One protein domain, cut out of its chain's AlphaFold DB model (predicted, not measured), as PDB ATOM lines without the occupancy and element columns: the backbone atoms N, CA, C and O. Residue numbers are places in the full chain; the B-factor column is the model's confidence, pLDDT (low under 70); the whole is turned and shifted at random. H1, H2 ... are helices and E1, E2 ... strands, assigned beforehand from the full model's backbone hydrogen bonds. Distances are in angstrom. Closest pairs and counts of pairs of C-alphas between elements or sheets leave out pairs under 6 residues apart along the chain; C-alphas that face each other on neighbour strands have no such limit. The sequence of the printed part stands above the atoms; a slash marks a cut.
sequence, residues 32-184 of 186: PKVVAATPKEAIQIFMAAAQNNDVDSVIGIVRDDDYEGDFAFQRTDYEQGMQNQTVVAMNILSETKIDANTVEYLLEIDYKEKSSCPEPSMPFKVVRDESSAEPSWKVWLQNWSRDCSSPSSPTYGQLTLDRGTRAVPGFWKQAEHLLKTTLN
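What this domain is: This is residues 32 to 184 of the 186 residues of an uncharacterized protein of Tumebacillus sp. BK434 (UniProt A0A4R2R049). An antiparallel sheet of four strands, E1 to E4, curls like part of a barrel round helix H1. H2 folds back beside H1, H3 crosses H2 at a steep angle, and beyond the sheet come a small two-strand hairpin, E5 and E6, and a last helix, H4, near H3. The printed part has 153 residues, with three named helices, then six named strands, then a fourth helix; the larger sheet has the order E1, E2, E3, E4, and the class is mixed, helices and strands. It is compact, with a radius of gyration of the C-alphas of 16.1 A and spans of 46 by 39 by 28 A.

Where its parts are: H1 takes residues 39 to 51, 18.5 A long, and its C-alpha 39 is at (-25.526, -24.154, -32.810). H2 takes residues 55 to 61 and H3 residues 71 to 84, 19.8 A. The strands are E1, residues 87 to 97, 25.9 A; E2, 102 to 111, 26.8 A; E3, 122 to 129, 21.5 A; E4, 136 to 140; E5, 144 to 146; and E6, 159 to 161. E1 begins at C-alpha 87, (-6.876, -34.179, -32.411), and bends by 55 degrees at residue 94. H4, residues 171 to 182, spans 16.0 A and ends at C-alpha 182, (6.072, -25.615, -18.943).

How they stand to each other: E1 to E4 form a meander, each strand the antiparallel neighbour of the one before, in a strongly twisted sheet. Within hydrogen-bond range are N 91 and O 108 across E1 and E2, at 2.9 A, N 105 and O 124 across E2 and E3, at 2.8 A, and N 127 and O 138 across E3 and E4, at 2.8 A. H1 on one face makes two layers; its closest C-alphas to E4 are Pro 39 and Trp 137, 5.5 A. H2 is on the same face. H1 and H2 form a helical hairpin and touch, Ala 49 to Val 58 at 5.7 A between C-alphas, with a shallow tilt of 7 degrees, opposite ways. H2 touches H3, closest C-alphas Val 55 and Glu 79 at 6.2 A, at a steep tilt of 61 degrees. Residues 62 to 63 pair in parallel with residues 139 to 140 of E4. E5 and E6 are an antiparallel hairpin, N 145 to O 160 at 2.8 A. H4 is close to H3 but not clearly touching it, C-alphas Phe 73 and Gln 174 at 7.4 A. In H1, H2, H3 and H4 every O i to N i+4 pair is within hydrogen-bond range.

The domain as a whole: The C-alphas farthest apart, of Ala 133 and Ser 152, are 51.0 A apart. The printed part has no cut. The long link is E5 to E6, residues 147 to 158. Confidence is under 70 at residues 32, 69, 132 and 165 to 184; H4 has mean pLDDT 60, against 86.3 for the printed part.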
ATOM      1  N   PRO A  32     -10.566 -13.537 -28.678       68.50
ATOM      2  CA  PRO A  32     -10.788 -13.439 -30.113       68.50
ATOM      3  C   PRO A  32     -12.285 -13.492 -30.416       68.50
ATOM      4  O   PRO A  32     -13.012 -14.350 -29.914       68.50
ATOM      5  N   LYS A  33     -12.778 -12.551 -31.221       74.38
ATOM      6  CA  LYS A  33     -14.207 -12.472 -31.514       74.38
ATOM      7  C   LYS A  33     -14.566 -13.448 -32.633       74.38
ATOM      8  O   LYS A  33     -14.400 -13.132 -33.808       74.38
ATOM      9  N   VAL A  34     -15.106 -14.603 -32.254       82.94
ATOM     10  CA  VAL A  34     -15.710 -15.577 -33.172       82.94
ATOM     11  C   VAL A  34     -17.209 -15.662 -32.880       82.94
ATOM     12  O   VAL A  34     -17.627 -15.887 -31.741       82.94
ATOM     13  N   VAL A  35     -18.030 -15.425 -33.903       87.94
ATOM     14  CA  VAL A  35     -19.493 -15.343 -33.795       87.94
ATOM     15  C   VAL A  35     -20.103 -16.457 -34.632       87.94
ATOM     16  O   VAL A  35     -19.875 -16.504 -35.835       87.94
ATOM     17  N   ALA A  36     -20.894 -17.322 -34.000       93.44
ATOM     18  CA  ALA A  36     -21.704 -18.321 -34.686       93.44
ATOM     19  C   ALA A  36     -23.189 -17.971 -34.564       93.44
ATOM     20  O   ALA A  36     -23.707 -17.753 -33.462       93.44
ATOM     21  N   ALA A  37     -23.884 -17.939 -35.699       93.25
ATOM     22  CA  ALA A  37     -25.306 -17.628 -35.785       93.25
ATOM     23  C   ALA A  37     -26.190 -18.832 -35.428       93.25
ATOM     24  O   ALA A  37     -27.349 -18.661 -35.045       93.25
ATOM     25  N   THR A  38     -25.654 -20.052 -35.533       96.69
ATOM     26  CA  THR A  38     -26.382 -21.299 -35.251       96.69
ATOM     27  C   THR A  38     -25.578 -22.242 -34.351       96.69
ATOM     28  O   THR A  38     -24.347 -22.178 -34.344       96.69
ATOM     29  N   PRO A  39     -26.236 -23.171 -33.626       97.62
ATOM     30  CA  PRO A  39     -25.526 -24.154 -32.810       97.62
ATOM     31  C   PRO A  39     -24.649 -25.091 -33.656       97.62
ATOM     32  O   PRO A  39     -23.535 -25.428 -33.262       97.62
ATOM     33  N   LYS A  40     -25.114 -25.446 -34.860       97.88
ATOM     34  CA  LYS A  40     -24.359 -26.275 -35.804       97.88
ATOM     35  C   LYS A  40     -23.088 -25.581 -36.293       97.88
ATOM     36  O   LYS A  40     -22.042 -26.209 -36.389       97.88
ATOM     37  N   GLU A  41     -23.168 -24.288 -36.580       97.50
ATOM     38  CA  GLU A  41     -21.999 -23.495 -36.959       97.50
ATOM     39  C   GLU A  41     -20.990 -23.409 -35.809       97.50
ATOM     40  O   GLU A  41     -19.802 -23.624 -36.028       97.50
ATOM     41  N   ALA A  42     -21.455 -23.190 -34.574       97.69
ATOM     42  CA  ALA A  42     -20.579 -23.133 -33.407       97.69
ATOM     43  C   ALA A  42     -19.797 -24.438 -33.199       97.69
ATOM     44  O   ALA A  42     -18.577 -24.397 -33.033       97.69
ATOM     45  N   ILE A  43     -20.470 -25.596 -33.259       98.25
ATOM     46  CA  ILE A  43     -19.784 -26.884 -33.089       98.25
ATOM     47  C   ILE A  43     -18.827 -27.173 -34.252       98.25
ATOM     48  O   ILE A  43     -17.738 -27.686 -34.024       98.25
ATOM     49  N   GLN A  44     -19.170 -26.786 -35.485       98.12
ATOM     50  CA  GLN A  44     -18.292 -26.960 -36.646       98.12
ATOM     51  C   GLN A  44     -17.035 -26.089 -36.567       98.12
ATOM     52  O   GLN A  44     -15.946 -26.571 -36.876       98.12
ATOM     53  N   ILE A  45     -17.167 -24.835 -36.125       97.50
ATOM     54  CA  ILE A  45     -16.025 -23.946 -35.894       97.50
ATOM     55  C   ILE A  45     -15.128 -24.520 -34.797       97.50
ATOM     56  O   ILE A  45     -13.920 -24.612 -34.997       97.50
ATOM     57  N   PHE A  46     -15.704 -24.961 -33.676       97.62
ATOM     58  CA  PHE A  46     -14.949 -25.616 -32.606       97.62
ATOM     59  C   PHE A  46     -14.199 -26.851 -33.112       97.62
ATOM     60  O   PHE A  46     -13.003 -26.990 -32.860       97.62
ATOM     61  N   MET A  47     -14.877 -27.716 -33.875       97.50
ATOM     62  CA  MET A  47     -14.271 -28.923 -34.429       97.50
ATOM     63  C   MET A  47     -13.087 -28.592 -35.349       97.50
ATOM     64  O   MET A  47     -12.006 -29.163 -35.211       97.50
ATOM     65  N   ALA A  48     -13.268 -27.637 -36.263       96.75
ATOM     66  CA  ALA A  48     -12.206 -27.204 -37.163       96.75
ATOM     67  C   ALA A  48     -11.036 -26.562 -36.401       96.75
ATOM     68  O   ALA A  48      -9.878 -26.839 -36.706       96.75
ATOM     69  N   ALA A  49     -11.318 -25.728 -35.401       95.94
ATOM     70  CA  ALA A  49     -10.290 -25.056 -34.617       95.94
ATOM     71  C   ALA A  49      -9.445 -26.056 -33.809       95.94
ATOM     72  O   ALA A  49      -8.218 -26.022 -33.886       95.94
ATOM     73  N   ALA A  50     -10.076 -27.012 -33.121       94.94
ATOM     74  CA  ALA A  50      -9.356 -28.032 -32.358       94.94
ATOM     75  C   ALA A  50      -8.555 -29.005 -33.249       94.94
ATOM     76  O   ALA A  50      -7.445 -29.372 -32.881       94.94
ATOM     77  N   GLN A  51      -9.040 -29.365 -34.445       94.94
ATOM     78  CA  GLN A  51      -8.256 -30.163 -35.410       94.94
ATOM     79  C   GLN A  51      -7.024 -29.421 -35.949       94.94
ATOM     80  O   GLN A  51      -6.009 -30.042 -36.257       94.94
ATOM     81  N   ASN A  52      -7.107 -28.096 -36.075       94.50
ATOM     82  CA  ASN A  52      -6.019 -27.268 -36.596       94.50
ATOM     83  C   ASN A  52      -5.088 -26.718 -35.501       94.50
ATOM     84  O   ASN A  52      -4.180 -25.952 -35.822       94.50
ATOM     85  N   ASN A  53      -5.291 -27.095 -34.231       92.56
ATOM     86  CA  ASN A  53      -4.621 -26.496 -33.069       92.56
ATOM     87  C   ASN A  53      -4.735 -24.956 -33.031       92.56
ATOM     88  O   ASN A  53      -3.816 -24.260 -32.600       92.56
ATOM     89  N   ASP A  54      -5.859 -24.414 -33.507       93.81
ATOM     90  CA  ASP A  54      -6.153 -22.981 -33.500       93.81
ATOM     91  C   ASP A  54      -6.787 -22.584 -32.159       93.81
ATOM     92  O   ASP A  54      -8.010 -22.527 -31.995       93.81
ATOM     93  N   VAL A  55      -5.919 -22.348 -31.173       91.50
ATOM     94  CA  VAL A  55      -6.305 -22.019 -29.792       91.50
ATOM     95  C   VAL A  55      -7.146 -20.748 -29.722       91.50
ATOM     96  O   VAL A  55      -8.117 -20.697 -28.967       91.50
ATOM     97  N   ASP A  56      -6.809 -19.731 -30.513       90.94
ATOM     98  CA  ASP A  56      -7.524 -18.457 -30.503       90.94
ATOM     99  C   ASP A  56      -8.964 -18.628 -31.004       90.94
ATOM    100  O   ASP A  56      -9.900 -18.116 -30.383       90.94
ATOM    101  N   SER A  57      -9.167 -19.407 -32.070       92.88
ATOM    102  CA  SER A  57     -10.516 -19.736 -32.540       92.88
ATOM    103  C   SER A  57     -11.290 -20.587 -31.533       92.88
ATOM    104  O   SER A  57     -12.489 -20.359 -31.356       92.88
ATOM    105  N   VAL A  58     -10.631 -21.521 -30.829       93.94
ATOM    106  CA  VAL A  58     -11.280 -22.289 -29.754       93.94
ATOM    107  C   VAL A  58     -11.730 -21.366 -28.625       93.94
ATOM    108  O   VAL A  58     -12.909 -21.389 -28.284       93.94
ATOM    109  N   ILE A  59     -10.860 -20.500 -28.099       91.75
ATOM    110  CA  ILE A  59     -11.230 -19.514 -27.065       91.75
ATOM    111  C   ILE A  59     -12.387 -18.637 -27.537       91.75
ATOM    112  O   ILE A  59     -13.318 -18.369 -26.782       91.75
ATOM    113  N   GLY A  60     -12.354 -18.214 -28.799       90.56
ATOM    114  CA  GLY A  60     -13.384 -17.359 -29.361       90.56
ATOM    115  C   GLY A  60     -14.755 -18.020 -29.477       90.56
ATOM    116  O   GLY A  60     -15.754 -17.303 -29.428       90.56
ATOM    117  N   ILE A  61     -14.843 -19.347 -29.628       94.00
ATOM    118  CA  ILE A  61     -16.116 -20.063 -29.833       94.00
ATOM    119  C   ILE A  61     -16.622 -20.815 -28.599       94.00
ATOM    120  O   ILE A  61     -17.767 -21.275 -28.590       94.00
ATOM    121  N   VAL A  62     -15.815 -20.932 -27.546       93.00
ATOM    122  CA  VAL A  62     -16.202 -21.653 -26.331       93.00
ATOM    123  C   VAL A  62     -16.728 -20.721 -25.248       93.00
ATOM    124  O   VAL A  62     -16.326 -19.568 -25.121       93.00
ATOM    125  N   ARG A  63     -17.625 -21.265 -24.432       90.94
ATOM    126  CA  ARG A  63     -17.912 -20.778 -23.091       90.94
ATOM    127  C   ARG A  63     -17.213 -21.723 -22.125       90.94
ATOM    128  O   ARG A  63     -17.554 -22.903 -22.086       90.94
ATOM    129  N   ASP A  64     -16.257 -21.205 -21.369       89.19
ATOM    130  CA  ASP A  64     -15.562 -21.955 -20.328       89.19
ATOM    131  C   ASP A  64     -15.636 -21.169 -19.020       89.19
ATOM    132  O   ASP A  64     -14.973 -20.143 -18.857       89.19
ATOM    133  N   ASP A  65     -16.499 -21.639 -18.121       85.38
ATOM    134  CA  ASP A  65     -16.781 -20.965 -16.852       85.38
ATOM    135  C   ASP A  65     -15.589 -21.072 -15.873       85.38
ATOM    136  O   ASP A  65     -15.554 -20.366 -14.869       85.38
ATOM    137  N   ASP A  66     -14.584 -21.917 -16.156       83.12
ATOM    138  CA  ASP A  66     -13.368 -21.988 -15.339       83.12
ATOM    139  C   ASP A  66     -12.512 -20.717 -15.489       83.12
ATOM    140  O   ASP A  66     -11.864 -20.283 -14.538       83.12
ATOM    141  N   TYR A  67     -12.532 -20.077 -16.659       78.62
ATOM    142  CA  TYR A  67     -11.604 -18.997 -17.011       78.62
ATOM    143  C   TYR A  67     -12.264 -17.615 -17.084       78.62
ATOM    144  O   TYR A  67     -11.774 -16.752 -17.815       78.62
ATOM    145  N   GLU A  68     -13.368 -17.381 -16.366       72.50
ATOM    146  CA  GLU A  68     -14.121 -16.118 -16.425       72.50
ATOM    147  C   GLU A  68     -13.206 -14.876 -16.300       72.50
ATOM    148  O   GLU A  68     -12.738 -14.507 -15.224       72.50
ATOM    149  N   GLY A  69     -12.953 -14.213 -17.436       66.19
ATOM    150  CA  GLY A  69     -12.143 -12.993 -17.524       66.19
ATOM    151  C   GLY A  69     -10.620 -13.184 -17.571       66.19
ATOM    152  O   GLY A  69      -9.913 -12.183 -17.702       66.19
ATOM    153  N   ASP A  70     -10.101 -14.417 -17.528       77.25
ATOM    154  CA  ASP A  70      -8.660 -14.723 -17.558       77.25
ATOM    155  C   ASP A  70      -8.225 -15.408 -18.866       77.25
ATOM    156  O   ASP A  70      -7.802 -16.566 -18.917       77.25
ATOM    157  N   PHE A  71      -8.320 -14.655 -19.965       76.62
ATOM    158  CA  PHE A  71      -8.006 -15.149 -21.310       76.62
ATOM    159  C   PHE A  71      -6.531 -15.508 -21.514       76.62
ATOM    160  O   PHE A  71      -6.207 -16.336 -22.365       76.62
ATOM    161  N   ALA A  72      -5.620 -14.877 -20.769       77.06
ATOM    162  CA  ALA A  72      -4.196 -15.169 -20.884       77.06
ATOM    163  C   ALA A  72      -3.888 -16.557 -20.312       77.06
ATOM    164  O   ALA A  72      -3.214 -17.348 -20.971       77.06
ATOM    165  N   PHE A  73      -4.428 -16.866 -19.129       78.00
ATOM    166  CA  PHE A  73      -4.272 -18.184 -18.524       78.00
ATOM    167  C   PHE A  73      -5.002 -19.265 -19.332       78.00
ATOM    168  O   PHE A  73      -4.418 -20.313 -19.599       78.00
ATOM    169  N   GLN A  74      -6.216 -18.975 -19.817       85.38
ATOM    170  CA  GLN A  74      -6.962 -19.880 -20.697       85.38
ATOM    171  C   GLN A  74      -6.173 -20.251 -21.958       85.38
ATOM    172  O   GLN A  74      -6.101 -21.423 -22.322       85.38
ATOM    173  N   ARG A  75      -5.549 -19.262 -22.616       88.06
ATOM    174  CA  ARG A  75      -4.721 -19.500 -23.804       88.06
ATOM    175  C   ARG A  75      -3.583 -20.453 -23.512       88.06
ATOM    176  O   ARG A  75      -3.418 -21.417 -24.251       88.06
ATOM    177  N   THR A  76      -2.831 -20.221 -22.443       83.62
ATOM    178  CA  THR A  76      -1.699 -21.096 -22.138       83.62
ATOM    179  C   THR A  76      -2.139 -22.512 -21.759       83.62
ATOM    180  O   THR A  76      -1.499 -23.468 -22.193       83.62
ATOM    181  N   ASP A  77      -3.242 -22.670 -21.017       84.06
ATOM    182  CA  ASP A  77      -3.799 -23.995 -20.710       84.06
ATOM    183  C   ASP A  77      -4.219 -24.744 -21.986       84.06
ATOM    184  O   ASP A  77      -3.847 -25.900 -22.193       84.06
ATOM    185  N   TYR A  78      -4.923 -24.071 -22.900       89.12
ATOM    186  CA  TYR A  78      -5.368 -24.684 -24.154       89.12
ATOM    187  C   TYR A  78      -4.211 -25.004 -25.098       89.12
ATOM    188  O   TYR A  78      -4.202 -26.083 -25.689       89.12
ATOM    189  N   GLU A  79      -3.227 -24.109 -25.227       89.38
ATOM    190  CA  GLU A  79      -2.002 -24.360 -25.996       89.38
ATOM    191  C   GLU A  79      -1.315 -25.637 -25.513       89.38
ATOM    192  O   GLU A  79      -0.958 -26.499 -26.317       89.38
ATOM    193  N   GLN A  80      -1.174 -25.792 -24.197       85.19
ATOM    194  CA  GLN A  80      -0.553 -26.973 -23.623       85.19
ATOM    195  C   GLN A  80      -1.419 -28.229 -23.804       85.19
ATOM    196  O   GLN A  80      -0.905 -29.293 -24.162       85.19
ATOM    197  N   GLY A  81      -2.730 -28.127 -23.574       84.06
ATOM    198  CA  GLY A  81      -3.674 -29.229 -23.754       84.06
ATOM    199  C   GLY A  81      -3.660 -29.773 -25.183       84.06
ATOM    200  O   GLY A  81      -3.501 -30.977 -25.381       84.06
ATOM    201  N   MET A  82      -3.731 -28.886 -26.180       88.44
ATOM    202  CA  MET A  82      -3.703 -29.255 -27.601       88.44
ATOM    203  C   MET A  82      -2.352 -29.834 -28.043       88.44
ATOM    204  O   MET A  82      -2.315 -30.752 -28.862       88.44
ATOM    205  N   GLN A  83      -1.237 -29.368 -27.468       85.00
ATOM    206  CA  GLN A  83       0.080 -29.975 -27.704       85.00
ATOM    207  C   GLN A  83       0.172 -31.406 -27.160       85.00
ATOM    208  O   GLN A  83       0.785 -32.262 -27.795       85.00
ATOM    209  N   ASN A  84      -0.431 -31.671 -25.999       82.81
ATOM    210  CA  ASN A  84      -0.382 -32.982 -25.349       82.81
ATOM    211  C   ASN A  84      -1.378 -33.994 -25.934       82.81
ATOM    212  O   ASN A  84      -1.166 -35.198 -25.801       82.81
ATOM    213  N   GLN A  85      -2.475 -33.517 -26.525       83.19
ATOM    214  CA  GLN A  85      -3.547 -34.338 -27.082       83.19
ATOM    215  C   GLN A  85      -3.932 -33.812 -28.464       83.19
ATOM    216  O   GLN A  85      -4.915 -33.088 -28.625       83.19
ATOM    217  N   THR A  86      -3.150 -34.179 -29.482       89.81
ATOM    218  CA  THR A  86      -3.410 -33.708 -30.845       89.81
ATOM    219  C   THR A  86      -4.635 -34.415 -31.418       89.81
ATOM    220  O   THR A  86      -4.636 -35.637 -31.581       89.81
ATOM    221  N   VAL A  87      -5.667 -33.651 -31.770       92.88
ATOM    222  CA  VAL A  87      -6.876 -34.179 -32.411       92.88
ATOM    223  C   VAL A  87      -6.634 -34.372 -33.910       92.88
ATOM    224  O   VAL A  87      -6.231 -33.448 -34.609       92.88
ATOM    225  N   VAL A  88      -6.894 -35.577 -34.413       93.50
ATOM    226  CA  VAL A  88      -6.766 -35.945 -35.834       93.50
ATOM    227  C   VAL A  88      -8.104 -35.823 -36.551       93.50
ATOM    228  O   VAL A  88      -8.166 -35.312 -37.666       93.50
ATOM    229  N   ALA A  89      -9.177 -36.296 -35.919       94.50
ATOM    230  CA  ALA A  89     -10.519 -36.242 -36.476       94.50
ATOM    231  C   ALA A  89     -11.562 -36.061 -35.371       94.50
ATOM    232  O   ALA A  89     -11.343 -36.405 -34.212       94.50
ATOM    233  N   MET A  90     -12.700 -35.489 -35.750       97.12
ATOM    234  CA  MET A  90     -13.882 -35.367 -34.907       97.12
ATOM    235  C   MET A  90     -15.114 -35.579 -35.767       97.12
ATOM    236  O   MET A  90     -15.229 -34.968 -36.831       97.12
ATOM    237  N   ASN A  91     -16.041 -36.401 -35.282       97.25
ATOM    238  CA  ASN A  91     -17.278 -36.734 -35.977       97.25
ATOM    239  C   ASN A  91     -18.480 -36.441 -35.080       97.25
ATOM    240  O   ASN A  91     -18.491 -36.801 -33.904       97.25
ATOM    241  N   ILE A  92     -19.519 -35.824 -35.647       98.12
ATOM    242  CA  ILE A  92     -20.811 -35.681 -34.969       98.12
ATOM    243  C   ILE A  92     -21.565 -37.002 -35.117       98.12
ATOM    244  O   ILE A  92     -21.926 -37.383 -36.229       98.12
ATOM    245  N   LEU A  93     -21.827 -37.678 -34.000       98.06
ATOM    246  CA  LEU A  93     -22.611 -38.913 -33.972       98.06
ATOM    247  C   LEU A  93     -24.110 -38.641 -33.841       98.06
ATOM    248  O   LEU A  93     -24.925 -39.333 -34.449       98.06
ATOM    249  N   SER A  94     -24.482 -37.639 -33.046       98.31
ATOM    250  CA  SER A  94     -25.877 -37.235 -32.877       98.31
ATOM    251  C   SER A  94     -26.012 -35.762 -32.500       98.31
ATOM    252  O   SER A  94     -25.072 -35.133 -32.011       98.31
ATOM    253  N   GLU A  95     -27.207 -35.226 -32.741       98.31
ATOM    254  CA  GLU A  95     -27.646 -33.891 -32.341       98.31
ATOM    255  C   GLU A  95     -28.987 -34.035 -31.613       98.31
ATOM    256  O   GLU A  95     -29.924 -34.640 -32.140       98.31
ATOM    257  N   THR A  96     -29.086 -33.477 -30.408       98.44
ATOM    258  CA  THR A  96     -30.306 -33.473 -29.600       98.44
ATOM    259  C   THR A  96     -30.629 -32.052 -29.168       98.44
ATOM    260  O   THR A  96     -29.888 -31.426 -28.412       98.44
ATOM    261  N   LYS A  97     -31.770 -31.524 -29.616       97.88
ATOM    262  CA  LYS A  97     -32.267 -30.234 -29.130       97.88
ATOM    263  C   LYS A  97     -32.820 -30.398 -27.714       97.88
ATOM    264  O   LYS A  97     -33.790 -31.126 -27.523       97.88
ATOM    265  N   ILE A  98     -32.222 -29.702 -26.748       97.56
ATOM    266  CA  ILE A  98     -32.649 -29.737 -25.342       97.56
ATOM    267  C   ILE A  98     -33.725 -28.677 -25.098       97.56
ATOM    268  O   ILE A  98     -34.795 -28.979 -24.577       97.56
ATOM    269  N   ASP A  99     -33.462 -27.442 -25.531       96.81
ATOM    270  CA  ASP A  99     -34.390 -26.316 -25.415       96.81
ATOM    271  C   ASP A  99     -34.165 -25.278 -26.541       96.81
ATOM    272  O   ASP A  99     -33.596 -25.585 -27.592       96.81
ATOM    273  N   ALA A 100     -34.697 -24.060 -26.393       95.12
ATOM    274  CA  ALA A 100     -34.574 -23.000 -27.400       95.12
ATOM    275  C   ALA A 100     -33.152 -22.418 -27.524       95.12
ATOM    276  O   ALA A 100     -32.809 -21.889 -28.579       95.12
ATOM    277  N   ASN A 101     -32.352 -22.529 -26.468       96.06
ATOM    278  CA  ASN A 101     -31.032 -21.927 -26.309       96.06
ATOM    279  C   ASN A 101     -29.930 -22.973 -26.078       96.06
ATOM    280  O   ASN A 101     -28.785 -22.587 -25.869       96.06
ATOM    281  N   THR A 102     -30.257 -24.268 -26.134       97.44
ATOM    282  CA  THR A 102     -29.320 -25.365 -25.877       97.44
ATOM    283  C   THR A 102     -29.534 -26.523 -26.846       97.44
ATOM    284  O   THR A 102     -30.633 -27.078 -26.961       97.44
ATOM    285  N   VAL A 103     -28.451 -26.944 -27.494       98.44
ATOM    286  CA  VAL A 103     -28.375 -28.169 -28.299       98.44
ATOM    287  C   VAL A 103     -27.211 -29.010 -27.789       98.44
ATOM    288  O   VAL A 103     -26.145 -28.475 -27.506       98.44
ATOM    289  N   GLU A 104     -27.407 -30.313 -27.648       98.31
ATOM    290  CA  GLU A 104     -26.357 -31.257 -27.272       98.31
ATOM    291  C   GLU A 104     -25.891 -32.040 -28.503       98.31
ATOM    292  O   GLU A 104     -26.708 -32.549 -29.273       98.31
ATOM    293  N   TYR A 105     -24.578 -32.135 -28.684       98.44
ATOM    294  CA  TYR A 105     -23.921 -32.922 -29.716       98.44
ATOM    295  C   TYR A 105     -23.128 -34.045 -29.063       98.44
ATOM    296  O   TYR A 105     -22.350 -33.798 -28.143       98.44
ATOM    297  N   LEU A 106     -23.277 -35.269 -29.561       97.75
ATOM    298  CA  LEU A 106     -22.389 -36.365 -29.187       97.75
ATOM    299  C   LEU A 106     -21.253 -36.437 -30.206       97.75
ATOM    300  O   LEU A 106     -21.511 -36.683 -31.387       97.75
ATOM    301  N   LEU A 107     -20.018 -36.214 -29.761       97.19
ATOM    302  CA  LEU A 107     -18.838 -36.233 -30.622       97.19
ATOM    303  C   LEU A 107     -17.995 -37.485 -30.394       97.19
ATOM    304  O   LEU A 107     -17.700 -37.855 -29.261       97.19
ATOM    305  N   GLU A 108     -17.548 -38.100 -31.477       96.19
ATOM    306  CA  GLU A 108     -16.402 -39.006 -31.472       96.19
ATOM    307  C   GLU A 108     -15.141 -38.187 -31.758       96.19
ATOM    308  O   GLU A 108     -15.140 -37.383 -32.691       96.19
ATOM    309  N   ILE A 109     -14.091 -38.366 -30.952       94.81
ATOM    310  CA  ILE A 109     -12.818 -37.652 -31.100       94.81
ATOM    311  C   ILE A 109     -11.697 -38.669 -31.263       94.81
ATOM    312  O   ILE A 109     -11.500 -39.531 -30.410       94.81
ATOM    313  N   ASP A 110     -10.943 -38.534 -32.346       93.50
ATOM    314  CA  ASP A 110      -9.752 -39.323 -32.609       93.50
ATOM    315  C   ASP A 110      -8.503 -38.513 -32.288       93.50
ATOM    316  O   ASP A 110      -8.193 -37.535 -32.968       93.50
ATOM    317  N   TYR A 111      -7.744 -38.966 -31.293       92.44
ATOM    318  CA  TYR A 111      -6.438 -38.408 -30.965       92.44
ATOM    319  C   TYR A 111      -5.310 -39.128 -31.709       92.44
ATOM    320  O   TYR A 111      -5.395 -40.323 -32.021       92.44
ATOM    321  N   LYS A 112      -4.228 -38.393 -31.973       90.25
ATOM    322  CA  LYS A 112      -2.992 -38.911 -32.563       90.25
ATOM    323  C   LYS A 112      -2.314 -39.892 -31.609       90.25
ATOM    324  O   LYS A 112      -1.910 -40.981 -32.016       90.25
ATOM    325  N   GLU A 113      -2.219 -39.520 -30.338       87.38
ATOM    326  CA  GLU A 113      -1.728 -40.366 -29.259       87.38
ATOM    327  C   GLU A 113      -2.873 -41.241 -28.729       87.38
ATOM    328  O   GLU A 113      -3.704 -40.799 -27.939       87.38
ATOM    329  N   LYS A 114      -2.936 -42.506 -29.164       83.12
ATOM    330  CA  LYS A 114      -3.980 -43.432 -28.706       83.12
ATOM    331  C   LYS A 114      -3.731 -43.879 -27.261       83.12
ATOM    332  O   LYS A 114      -2.681 -44.434 -26.932       83.12
ATOM    333  N   SER A 115      -4.730 -43.663 -26.412       83.31
ATOM    334  CA  SER A 115      -4.776 -44.127 -25.024       83.31
ATOM    335  C   SER A 115      -5.076 -45.635 -24.945       83.31
ATOM    336  O   SER A 115      -5.835 -46.168 -25.751       83.31
ATOM    337  N   SER A 116      -4.526 -46.339 -23.945       85.88
ATOM    338  CA  SER A 116      -4.925 -47.726 -23.621       85.88
ATOM    339  C   SER A 116      -6.286 -47.814 -22.917       85.88
ATOM    340  O   SER A 116      -6.899 -48.882 -22.846       85.88
ATOM    341  N   CYS A 117      -6.752 -46.688 -22.385       89.56
ATOM    342  CA  CYS A 117      -8.073 -46.518 -21.806       89.56
ATOM    343  C   CYS A 117      -9.091 -46.204 -22.912       89.56
ATOM    344  O   CYS A 117      -8.789 -45.320 -23.719       89.56
ATOM    345  N   PRO A 118     -10.256 -46.888 -22.951       89.19
ATOM    346  CA  PRO A 118     -11.296 -46.660 -23.947       89.19
ATOM    347  C   PRO A 118     -11.680 -45.189 -24.028       89.19
ATOM    348  O   PRO A 118     -11.809 -44.531 -23.001       89.19
ATOM    349  N   GLU A 119     -11.887 -44.691 -25.242       89.06
ATOM    350  CA  GLU A 119     -12.252 -43.298 -25.490       89.06
ATOM    351  C   GLU A 119     -13.720 -43.250 -25.925       89.06
ATOM    352  O   GLU A 119     -14.015 -43.441 -27.103       89.06
ATOM    353  N   PRO A 120     -14.669 -43.098 -24.985       92.00
ATOM    354  CA  PRO A 120     -16.074 -42.997 -25.344       92.00
ATOM    355  C   PRO A 120     -16.351 -41.671 -26.049       92.00
ATOM    356  O   PRO A 120     -15.650 -40.676 -25.855       92.00
ATOM    357  N   SER A 121     -17.431 -41.644 -26.822       94.50
ATOM    358  CA  SER A 121     -17.950 -40.410 -27.397       94.50
ATOM    359  C   SER A 121     -18.328 -39.419 -26.293       94.50
ATOM    360  O   SER A 121     -18.907 -39.802 -25.272       94.50
ATOM    361  N   MET A 122     -18.007 -38.145 -26.496       94.00
ATOM    362  CA  MET A 122     -18.175 -37.096 -25.497       94.00
ATOM    363  C   MET A 122     -19.378 -36.207 -25.822       94.00
ATOM    364  O   MET A 122     -19.507 -35.745 -26.960       94.00
ATOM    365  N   PRO A 123     -20.266 -35.944 -24.849       94.94
ATOM    366  CA  PRO A 123     -21.352 -34.994 -25.029       94.94
ATOM    367  C   PRO A 123     -20.838 -33.555 -24.877       94.94
ATOM    368  O   PRO A 123     -20.212 -33.197 -23.876       94.94
ATOM    369  N   PHE A 124     -21.155 -32.715 -25.857       96.69
ATOM    370  CA  PHE A 124     -20.889 -31.281 -25.861       96.69
ATOM    371  C   PHE A 124     -22.195 -30.510 -25.946       96.69
ATOM    372  O   PHE A 124     -23.032 -30.779 -26.806       96.69
ATOM    373  N   LYS A 125     -22.356 -29.501 -25.094       97.19
ATOM    374  CA  LYS A 125     -23.494 -28.587 -25.180       97.19
ATOM    375  C   LYS A 125     -23.096 -27.352 -25.958       97.19
ATOM    376  O   LYS A 125     -22.019 -26.804 -25.766       97.19
ATOM    377  N   VAL A 126     -23.995 -26.895 -26.809       98.00
ATOM    378  CA  VAL A 126     -23.887 -25.634 -27.524       98.00
ATOM    379  C   VAL A 126     -25.004 -24.745 -27.027       98.00
ATOM    380  O   VAL A 126     -26.183 -25.081 -27.156       98.00
ATOM    381  N   VAL A 127     -24.614 -23.640 -26.407       96.44
ATOM    382  CA  VAL A 127     -25.504 -22.742 -25.678       96.44
ATOM    383  C   VAL A 127     -25.519 -21.374 -26.328       96.44
ATOM    384  O   VAL A 127     -24.511 -20.908 -26.863       96.44
ATOM    385  N   ARG A 128     -26.670 -20.714 -26.286       95.19
ATOM    386  CA  ARG A 128     -26.788 -19.330 -26.720       95.19
ATOM    387  C   ARG A 128     -26.237 -18.407 -25.637       95.19
ATOM    388  O   ARG A 128     -26.760 -18.368 -24.527       95.19
ATOM    389  N   ASP A 129     -25.192 -17.667 -25.971       89.62
ATOM    390  CA  ASP A 129     -24.626 -16.621 -25.135       89.62
ATOM    391  C   ASP A 129     -25.254 -15.271 -25.504       89.62
ATOM    392  O   ASP A 129     -25.033 -14.734 -26.592       89.62
ATOM    393  N   GLU A 130     -26.064 -14.741 -24.588       84.88
ATOM    394  CA  GLU A 130     -26.716 -13.431 -24.701       84.88
ATOM    395  C   GLU A 130     -25.986 -12.339 -23.898       84.88
ATOM    396  O   GLU A 130     -26.436 -11.197 -23.870       84.88
ATOM    397  N   SER A 131     -24.866 -12.666 -23.239       73.50
ATOM    398  CA  SER A 131     -24.137 -11.736 -22.364       73.50
ATOM    399  C   SER A 131     -23.330 -10.677 -23.121       73.50
ATOM    400  O   SER A 131     -22.948  -9.655 -22.548       73.50
ATOM    401  N   SER A 132     -23.085 -10.896 -24.415       68.44
ATOM    402  CA  SER A 132     -22.336  -9.973 -25.266       68.44
ATOM    403  C   SER A 132     -23.258  -9.064 -26.091       68.44
ATOM    404  O   SER A 132     -24.418  -9.385 -26.342       68.44
ATOM    405  N   ALA A 133     -22.725  -7.932 -26.569       71.88
ATOM    406  CA  ALA A 133     -23.449  -7.005 -27.449       71.88
ATOM    407  C   ALA A 133     -23.936  -7.655 -28.763       71.88
ATOM    408  O   ALA A 133     -24.831  -7.125 -29.418       71.88
ATOM    409  N   GLU A 134     -23.360  -8.801 -29.140       78.38
ATOM    410  CA  GLU A 134     -23.760  -9.611 -30.286       78.38
ATOM    411  C   GLU A 134     -24.033 -11.050 -29.819       78.38
ATOM    412  O   GLU A 134     -23.101 -11.856 -29.723       78.38
ATOM    413  N   PRO A 135     -25.296 -11.399 -29.508       85.88
ATOM    414  CA  PRO A 135     -25.643 -12.743 -29.066       85.88
ATOM    415  C   PRO A 135     -25.149 -13.807 -30.049       85.88
ATOM    416  O   PRO A 135     -25.359 -13.687 -31.257       85.88
ATOM    417  N   SER A 136     -24.510 -14.858 -29.541       93.38
ATOM    418  CA  SER A 136     -23.882 -15.886 -30.380       93.38
ATOM    419  C   SER A 136     -23.982 -17.268 -29.748       93.38
ATOM    420  O   SER A 136     -24.143 -17.396 -28.538       93.38
ATOM    421  N   TRP A 137     -23.922 -18.318 -30.562       96.25
ATOM    422  CA  TRP A 137     -23.851 -19.686 -30.054       96.25
ATOM    423  C   TRP A 137     -22.409 -20.038 -29.690       96.25
ATOM    424  O   TRP A 137     -21.489 -19.774 -30.464       96.25
ATOM    425  N   LYS A 138     -22.221 -20.641 -28.516       95.50
ATOM    426  CA  LYS A 138     -20.920 -21.037 -27.971       95.50
ATOM    427  C   LYS A 138     -20.930 -22.504 -27.577       95.50
ATOM    428  O   LYS A 138     -21.940 -23.007 -27.086       95.50
ATOM    429  N   VAL A 139     -19.803 -23.185 -27.741       96.88
ATOM    430  CA  VAL A 139     -19.617 -24.538 -27.202       96.88
ATOM    431  C   VAL A 139     -19.314 -24.424 -25.711       96.88
ATOM    432  O   VAL A 139     -18.306 -23.842 -25.327       96.88
ATOM    433  N   TRP A 140     -20.187 -24.948 -24.859       94.25
ATOM    434  CA  TRP A 140     -19.967 -24.979 -23.420       94.25
ATOM    435  C   TRP A 140     -19.020 -26.123 -23.074       94.25
ATOM    436  O   TRP A 140     -19.382 -27.299 -23.182       94.25
ATOM    437  N   LEU A 141     -17.800 -25.771 -22.675       91.00
ATOM    438  CA  LEU A 141     -16.821 -26.748 -22.230       91.00
ATOM    439  C   LEU A 141     -17.122 -27.147 -20.792       91.00
ATOM    440  O   LEU A 141     -17.167 -26.320 -19.886       91.00
ATOM    441  N   GLN A 142     -17.365 -28.440 -20.618       87.88
ATOM    442  CA  GLN A 142     -17.611 -29.058 -19.327       87.88
ATOM    443  C   GLN A 142     -16.471 -30.022 -19.012       87.88
ATOM    444  O   GLN A 142     -15.939 -30.683 -19.908       87.88
ATOM    445  N   ASN A 143     -16.127 -30.134 -17.733       85.50
ATOM    446  CA  ASN A 143     -15.028 -30.983 -17.299       85.50
ATOM    447  C   ASN A 143     -15.499 -32.428 -17.223       85.50
ATOM    448  O   ASN A 143     -16.357 -32.780 -16.416       85.50
ATOM    449  N   TRP A 144     -14.933 -33.281 -18.066       87.69
ATOM    450  CA  TRP A 144     -15.194 -34.712 -18.038       87.69
ATOM    451  C   TRP A 144     -13.963 -35.441 -17.521       87.69
ATOM    452  O   TRP A 144     -12.861 -35.294 -18.042       87.69
ATOM    453  N   SER A 145     -14.167 -36.251 -16.490       88.12
ATOM    454  CA  SER A 145     -13.178 -37.209 -16.009       88.12
ATOM    455  C   SER A 145     -13.457 -38.571 -16.633       88.12
ATOM    456  O   SER A 145     -14.613 -38.966 -16.797       88.12
ATOM    457  N   ARG A 146     -12.397 -39.293 -16.994       89.81
ATOM    458  CA  ARG A 146     -12.476 -40.641 -17.558       89.81
ATOM    459  C   ARG A 146     -11.845 -41.622 -16.585       89.81
ATOM    460  O   ARG A 146     -10.691 -41.436 -16.199       89.81
ATOM    461  N   ASP A 147     -12.577 -42.662 -16.194       91.19
ATOM    462  CA  ASP A 147     -12.021 -43.682 -15.305       91.19
ATOM    463  C   ASP A 147     -11.052 -44.593 -16.065       91.19
ATOM    464  O   ASP A 147     -11.448 -45.484 -16.815       91.19
ATOM    465  N   CYS A 148      -9.761 -44.375 -15.835       90.31
ATOM    466  CA  CYS A 148      -8.682 -45.208 -16.355       90.31
ATOM    467  C   CYS A 148      -7.899 -45.904 -15.228       90.31
ATOM    468  O   CYS A 148      -6.738 -46.260 -15.415       90.31
ATOM    469  N   SER A 149      -8.512 -46.073 -14.048       89.06
ATOM    470  CA  SER A 149      -7.844 -46.581 -12.839       89.06
ATOM    471  C   SER A 149      -7.420 -48.051 -12.942       89.06
ATOM    472  O   SER A 149      -6.313 -48.403 -12.534       89.06
ATOM    473  N   SER A 150      -8.277 -48.914 -13.495       90.88
ATOM    474  CA  SER A 150      -7.978 -50.328 -13.736       90.88
ATOM    475  C   SER A 150      -8.812 -50.891 -14.891       90.88
ATOM    476  O   SER A 150     -10.035 -50.738 -14.857       90.88
ATOM    477  N   PRO A 151      -8.217 -51.643 -15.841       90.75
ATOM    478  CA  PRO A 151      -8.959 -52.339 -16.897       90.75
ATOM    479  C   PRO A 151      -9.998 -53.352 -16.397       90.75
ATOM    480  O   PRO A 151     -10.887 -53.742 -17.148       90.75
ATOM    481  N   SER A 152      -9.884 -53.809 -15.146       92.19
ATOM    482  CA  SER A 152     -10.855 -54.712 -14.515       92.19
ATOM    483  C   SER A 152     -12.010 -53.989 -13.814       92.19
ATOM    484  O   SER A 152     -12.915 -54.651 -13.304       92.19
ATOM    485  N   SER A 153     -11.981 -52.654 -13.748       91.94
ATOM    486  CA  SER A 153     -13.042 -51.862 -13.128       91.94
ATOM    487  C   SER A 153     -14.333 -51.956 -13.952       91.94
ATOM    488  O   SER A 153     -14.278 -51.816 -15.175       91.94
ATOM    489  N   PRO A 154     -15.515 -52.124 -13.326       89.75
ATOM    490  CA  PRO A 154     -16.791 -52.071 -14.044       89.75
ATOM    491  C   PRO A 154     -17.067 -50.691 -14.661       89.75
ATOM    492  O   PRO A 154     -17.908 -50.575 -15.550       89.75
ATOM    493  N   THR A 155     -16.370 -49.653 -14.194       91.56
ATOM    494  CA  THR A 155     -16.474 -48.279 -14.691       91.56
ATOM    495  C   THR A 155     -15.336 -47.899 -15.639       91.56
ATOM    496  O   THR A 155     -15.254 -46.746 -16.048       91.56
ATOM    497  N   TYR A 156     -14.480 -48.847 -16.037       92.19
ATOM    498  CA  TYR A 156     -13.344 -48.572 -16.916       92.19
ATOM    499  C   TYR A 156     -13.781 -47.934 -18.243       92.19
ATOM    500  O   TYR A 156     -14.631 -48.465 -18.960       92.19
ATOM    501  N   GLY A 157     -13.191 -46.785 -18.567       89.88
ATOM    502  CA  GLY A 157     -13.519 -45.982 -19.742       89.88
ATOM    503  C   GLY A 157     -14.784 -45.130 -19.604       89.88
ATOM    504  O   GLY A 157     -15.114 -44.423 -20.549       89.88
ATOM    505  N   GLN A 158     -15.498 -45.158 -18.474       93.00
ATOM    506  CA  GLN A 158     -16.692 -44.328 -18.288       93.00
ATOM    507  C   GLN A 158     -16.330 -42.859 -18.060       93.00
ATOM    508  O   GLN A 158     -15.353 -42.537 -17.379       93.00
ATOM    509  N   LEU A 159     -17.163 -41.970 -18.610       92.50
ATOM    510  CA  LEU A 159     -17.092 -40.534 -18.367       92.50
ATOM    511  C   LEU A 159     -17.938 -40.163 -17.155       92.50
ATOM    512  O   LEU A 159     -19.101 -40.549 -17.051       92.50
ATOM    513  N   THR A 160     -17.370 -39.343 -16.281       91.19
ATOM    514  CA  THR A 160     -18.093 -38.697 -15.189       91.19
ATOM    515  C   THR A 160     -17.877 -37.199 -15.284       91.19
ATOM    516  O   THR A 160     -16.739 -36.744 -15.406       91.19
ATOM    517  N   LEU A 161     -18.967 -36.434 -15.226       88.00
ATOM    518  CA  LEU A 161     -18.891 -34.980 -15.170       88.00
ATOM    519  C   LEU A 161     -18.192 -34.581 -13.868       88.00
ATOM    520  O   LEU A 161     -18.732 -34.803 -12.780       88.00
ATOM    521  N   ASP A 162     -17.016 -33.987 -13.992       85.38
ATOM    522  CA  ASP A 162     -16.334 -33.341 -12.888       85.38
ATOM    523  C   ASP A 162     -16.891 -31.923 -12.742       85.38
ATOM    524  O   ASP A 162     -16.924 -31.140 -13.687       85.38
ATOM    525  N   ARG A 163     -17.402 -31.605 -11.553       77.62
ATOM    526  CA  ARG A 163     -17.901 -30.259 -11.239       77.62
ATOM    527  C   ARG A 163     -16.835 -29.391 -10.572       77.62
ATOM    528  O   ARG A 163     -17.132 -28.260 -10.196       77.62
ATOM    529  N   GLY A 164     -15.636 -29.932 -10.365       71.94
ATOM    530  CA  GLY A 164     -14.468 -29.173  -9.960       71.94
ATOM    531  C   GLY A 164     -14.032 -28.203 -11.054       71.94
ATOM    532  O   GLY A 164     -14.277 -28.425 -12.241       71.94
ATOM    533  N   THR A 165     -13.381 -27.121 -10.634       69.50
ATOM    534  CA  THR A 165     -12.795 -26.151 -11.558       69.50
ATOM    535  C   THR A 165     -11.395 -26.587 -11.981       69.50
ATOM    536  O   THR A 165     -10.604 -27.015 -11.135       69.50
ATOM    537  N   ARG A 166     -11.079 -26.483 -13.279       66.62
ATOM    538  CA  ARG A 166      -9.697 -26.628 -13.778       66.62
ATOM    539  C   ARG A 166      -8.862 -25.386 -13.514       66.62
ATOM    540  O   ARG A 166      -7.638 -25.480 -13.430       66.62
ATOM    541  N   ALA A 167      -9.504 -24.229 -13.370       63.31
ATOM    542  CA  ALA A 167      -8.780 -22.993 -13.179       63.31
ATOM    543  C   ALA A 167      -8.097 -22.971 -11.818       63.31
ATOM    544  O   ALA A 167      -8.692 -23.167 -10.757       63.31
ATOM    545  N   VAL A 168      -6.800 -22.695 -11.858       63.16
ATOM    546  CA  VAL A 168      -6.010 -22.515 -10.653       63.16
ATOM    547  C   VAL A 168      -6.295 -21.109 -10.111       63.16
ATOM    548  O   VAL A 168      -6.019 -20.129 -10.802       63.16
ATOM    549  N   PRO A 169      -6.830 -20.954  -8.885       58.28
ATOM    550  CA  PRO A 169      -7.223 -19.640  -8.400       58.28
ATOM    551  C   PRO A 169      -6.011 -18.812  -7.962       58.28
ATOM    552  O   PRO A 169      -5.245 -19.214  -7.079       58.28
ATOM    553  N   GLY A 170      -5.905 -17.601  -8.510       53.94
ATOM    554  CA  GLY A 170      -4.978 -16.560  -8.071       53.94
ATOM    555  C   GLY A 170      -3.628 -16.567  -8.791       53.94
ATOM    556  O   GLY A 170      -3.001 -17.608  -8.976       53.94
ATOM    557  N   PHE A 171      -3.145 -15.360  -9.105       56.81
ATOM    558  CA  PHE A 171      -1.946 -15.096  -9.910       56.81
ATOM    559  C   PHE A 171      -0.731 -15.968  -9.557       56.81
ATOM    560  O   PHE A 171      -0.099 -16.540 -10.437       56.81
ATOM    561  N   TRP A 172      -0.396 -16.108  -8.269       50.44
ATOM    562  CA  TRP A 172       0.786 -16.873  -7.856       50.44
ATOM    563  C   TRP A 172       0.649 -18.374  -8.089       50.44
ATOM    564  O   TRP A 172       1.626 -19.016  -8.458       50.44
ATOM    565  N   LYS A 173      -0.552 -18.929  -7.907       59.22
ATOM    566  CA  LYS A 173      -0.795 -20.349  -8.166       59.22
ATOM    567  C   LYS A 173      -0.899 -20.623  -9.664       59.22
ATOM    568  O   LYS A 173      -0.428 -21.662 -10.105       59.22
ATOM    569  N   GLN A 174      -1.436 -19.685 -10.443       62.56
ATOM    570  CA  GLN A 174      -1.409 -19.743 -11.908       62.56
ATOM    571  C   GLN A 174       0.028 -19.692 -12.432       62.56
ATOM    572  O   GLN A 174       0.419 -20.542 -13.222       62.56
ATOM    573  N   ALA A 175       0.854 -18.768 -11.933       61.72
ATOM    574  CA  ALA A 175       2.269 -18.686 -12.286       61.72
ATOM    575  C   ALA A 175       3.044 -19.950 -11.878       61.72
ATOM    576  O   ALA A 175       3.873 -20.434 -12.642       61.72
ATOM    577  N   GLU A 176       2.763 -20.512 -10.698       63.28
ATOM    578  CA  GLU A 176       3.351 -21.779 -10.251       63.28
ATOM    579  C   GLU A 176       2.906 -22.957 -11.127       63.28
ATOM    580  O   GLU A 176       3.736 -23.786 -11.498       63.28
ATOM    581  N   HIS A 177       1.619 -23.024 -11.478       63.91
ATOM    582  CA  HIS A 177       1.071 -24.045 -12.363       63.91
ATOM    583  C   HIS A 177       1.738 -23.976 -13.735       63.91
ATOM    584  O   HIS A 177       2.322 -24.968 -14.152       63.91
ATOM    585  N   LEU A 178       1.775 -22.789 -14.351       61.69
ATOM    586  CA  LEU A 178       2.463 -22.532 -15.618       61.69
ATOM    587  C   LEU A 178       3.943 -22.909 -15.568       61.69
ATOM    588  O   LEU A 178       4.465 -23.505 -16.507       61.69
ATOM    589  N   LEU A 179       4.636 -22.576 -14.478       63.44
ATOM    590  CA  LEU A 179       6.046 -22.917 -14.310       63.44
ATOM    591  C   LEU A 179       6.237 -24.439 -14.245       63.44
ATOM    592  O   LEU A 179       7.114 -24.980 -14.919       63.44
ATOM    593  N   LYS A 180       5.415 -25.133 -13.449       62.88
ATOM    594  CA  LYS A 180       5.463 -26.592 -13.297       62.88
ATOM    595  C   LYS A 180       5.149 -27.303 -14.603       62.88
ATOM    596  O   LYS A 180       5.868 -28.229 -14.980       62.88
ATOM    597  N   THR A 181       4.120 -26.846 -15.304       57.75
ATOM    598  CA  THR A 181       3.671 -27.456 -16.547       57.75
ATOM    599  C   THR A 181       4.621 -27.196 -17.711       57.75
ATOM    600  O   THR A 181       4.977 -28.135 -18.416       57.75
ATOM    601  N   THR A 182       5.122 -25.968 -17.869       56.88
ATOM    602  CA  THR A 182       6.072 -25.615 -18.943       56.88
ATOM    603  C   THR A 182       7.429 -26.302 -18.758       56.88
ATOM    604  O   THR A 182       8.088 -26.656 -19.734       56.88
ATOM    605  N   LEU A 183       7.870 -26.503 -17.511       51.69
ATOM    606  CA  LEU A 183       9.180 -27.088 -17.206       51.69
ATOM    607  C   LEU A 183       9.147 -28.600 -16.924       51.69
ATOM    608  O   LEU A 183      10.193 -29.165 -16.608       51.69
ATOM    609  N   ASN A 184       7.987 -29.265 -17.026       52.59
ATOM    610  CA  ASN A 184       7.804 -30.674 -16.635       52.59
ATOM    611  C   ASN A 184       8.313 -30.990 -15.210       52.59
ATOM    612  O   ASN A 184       8.857 -32.067 -14.947       52.59
TER     613      ASN A 184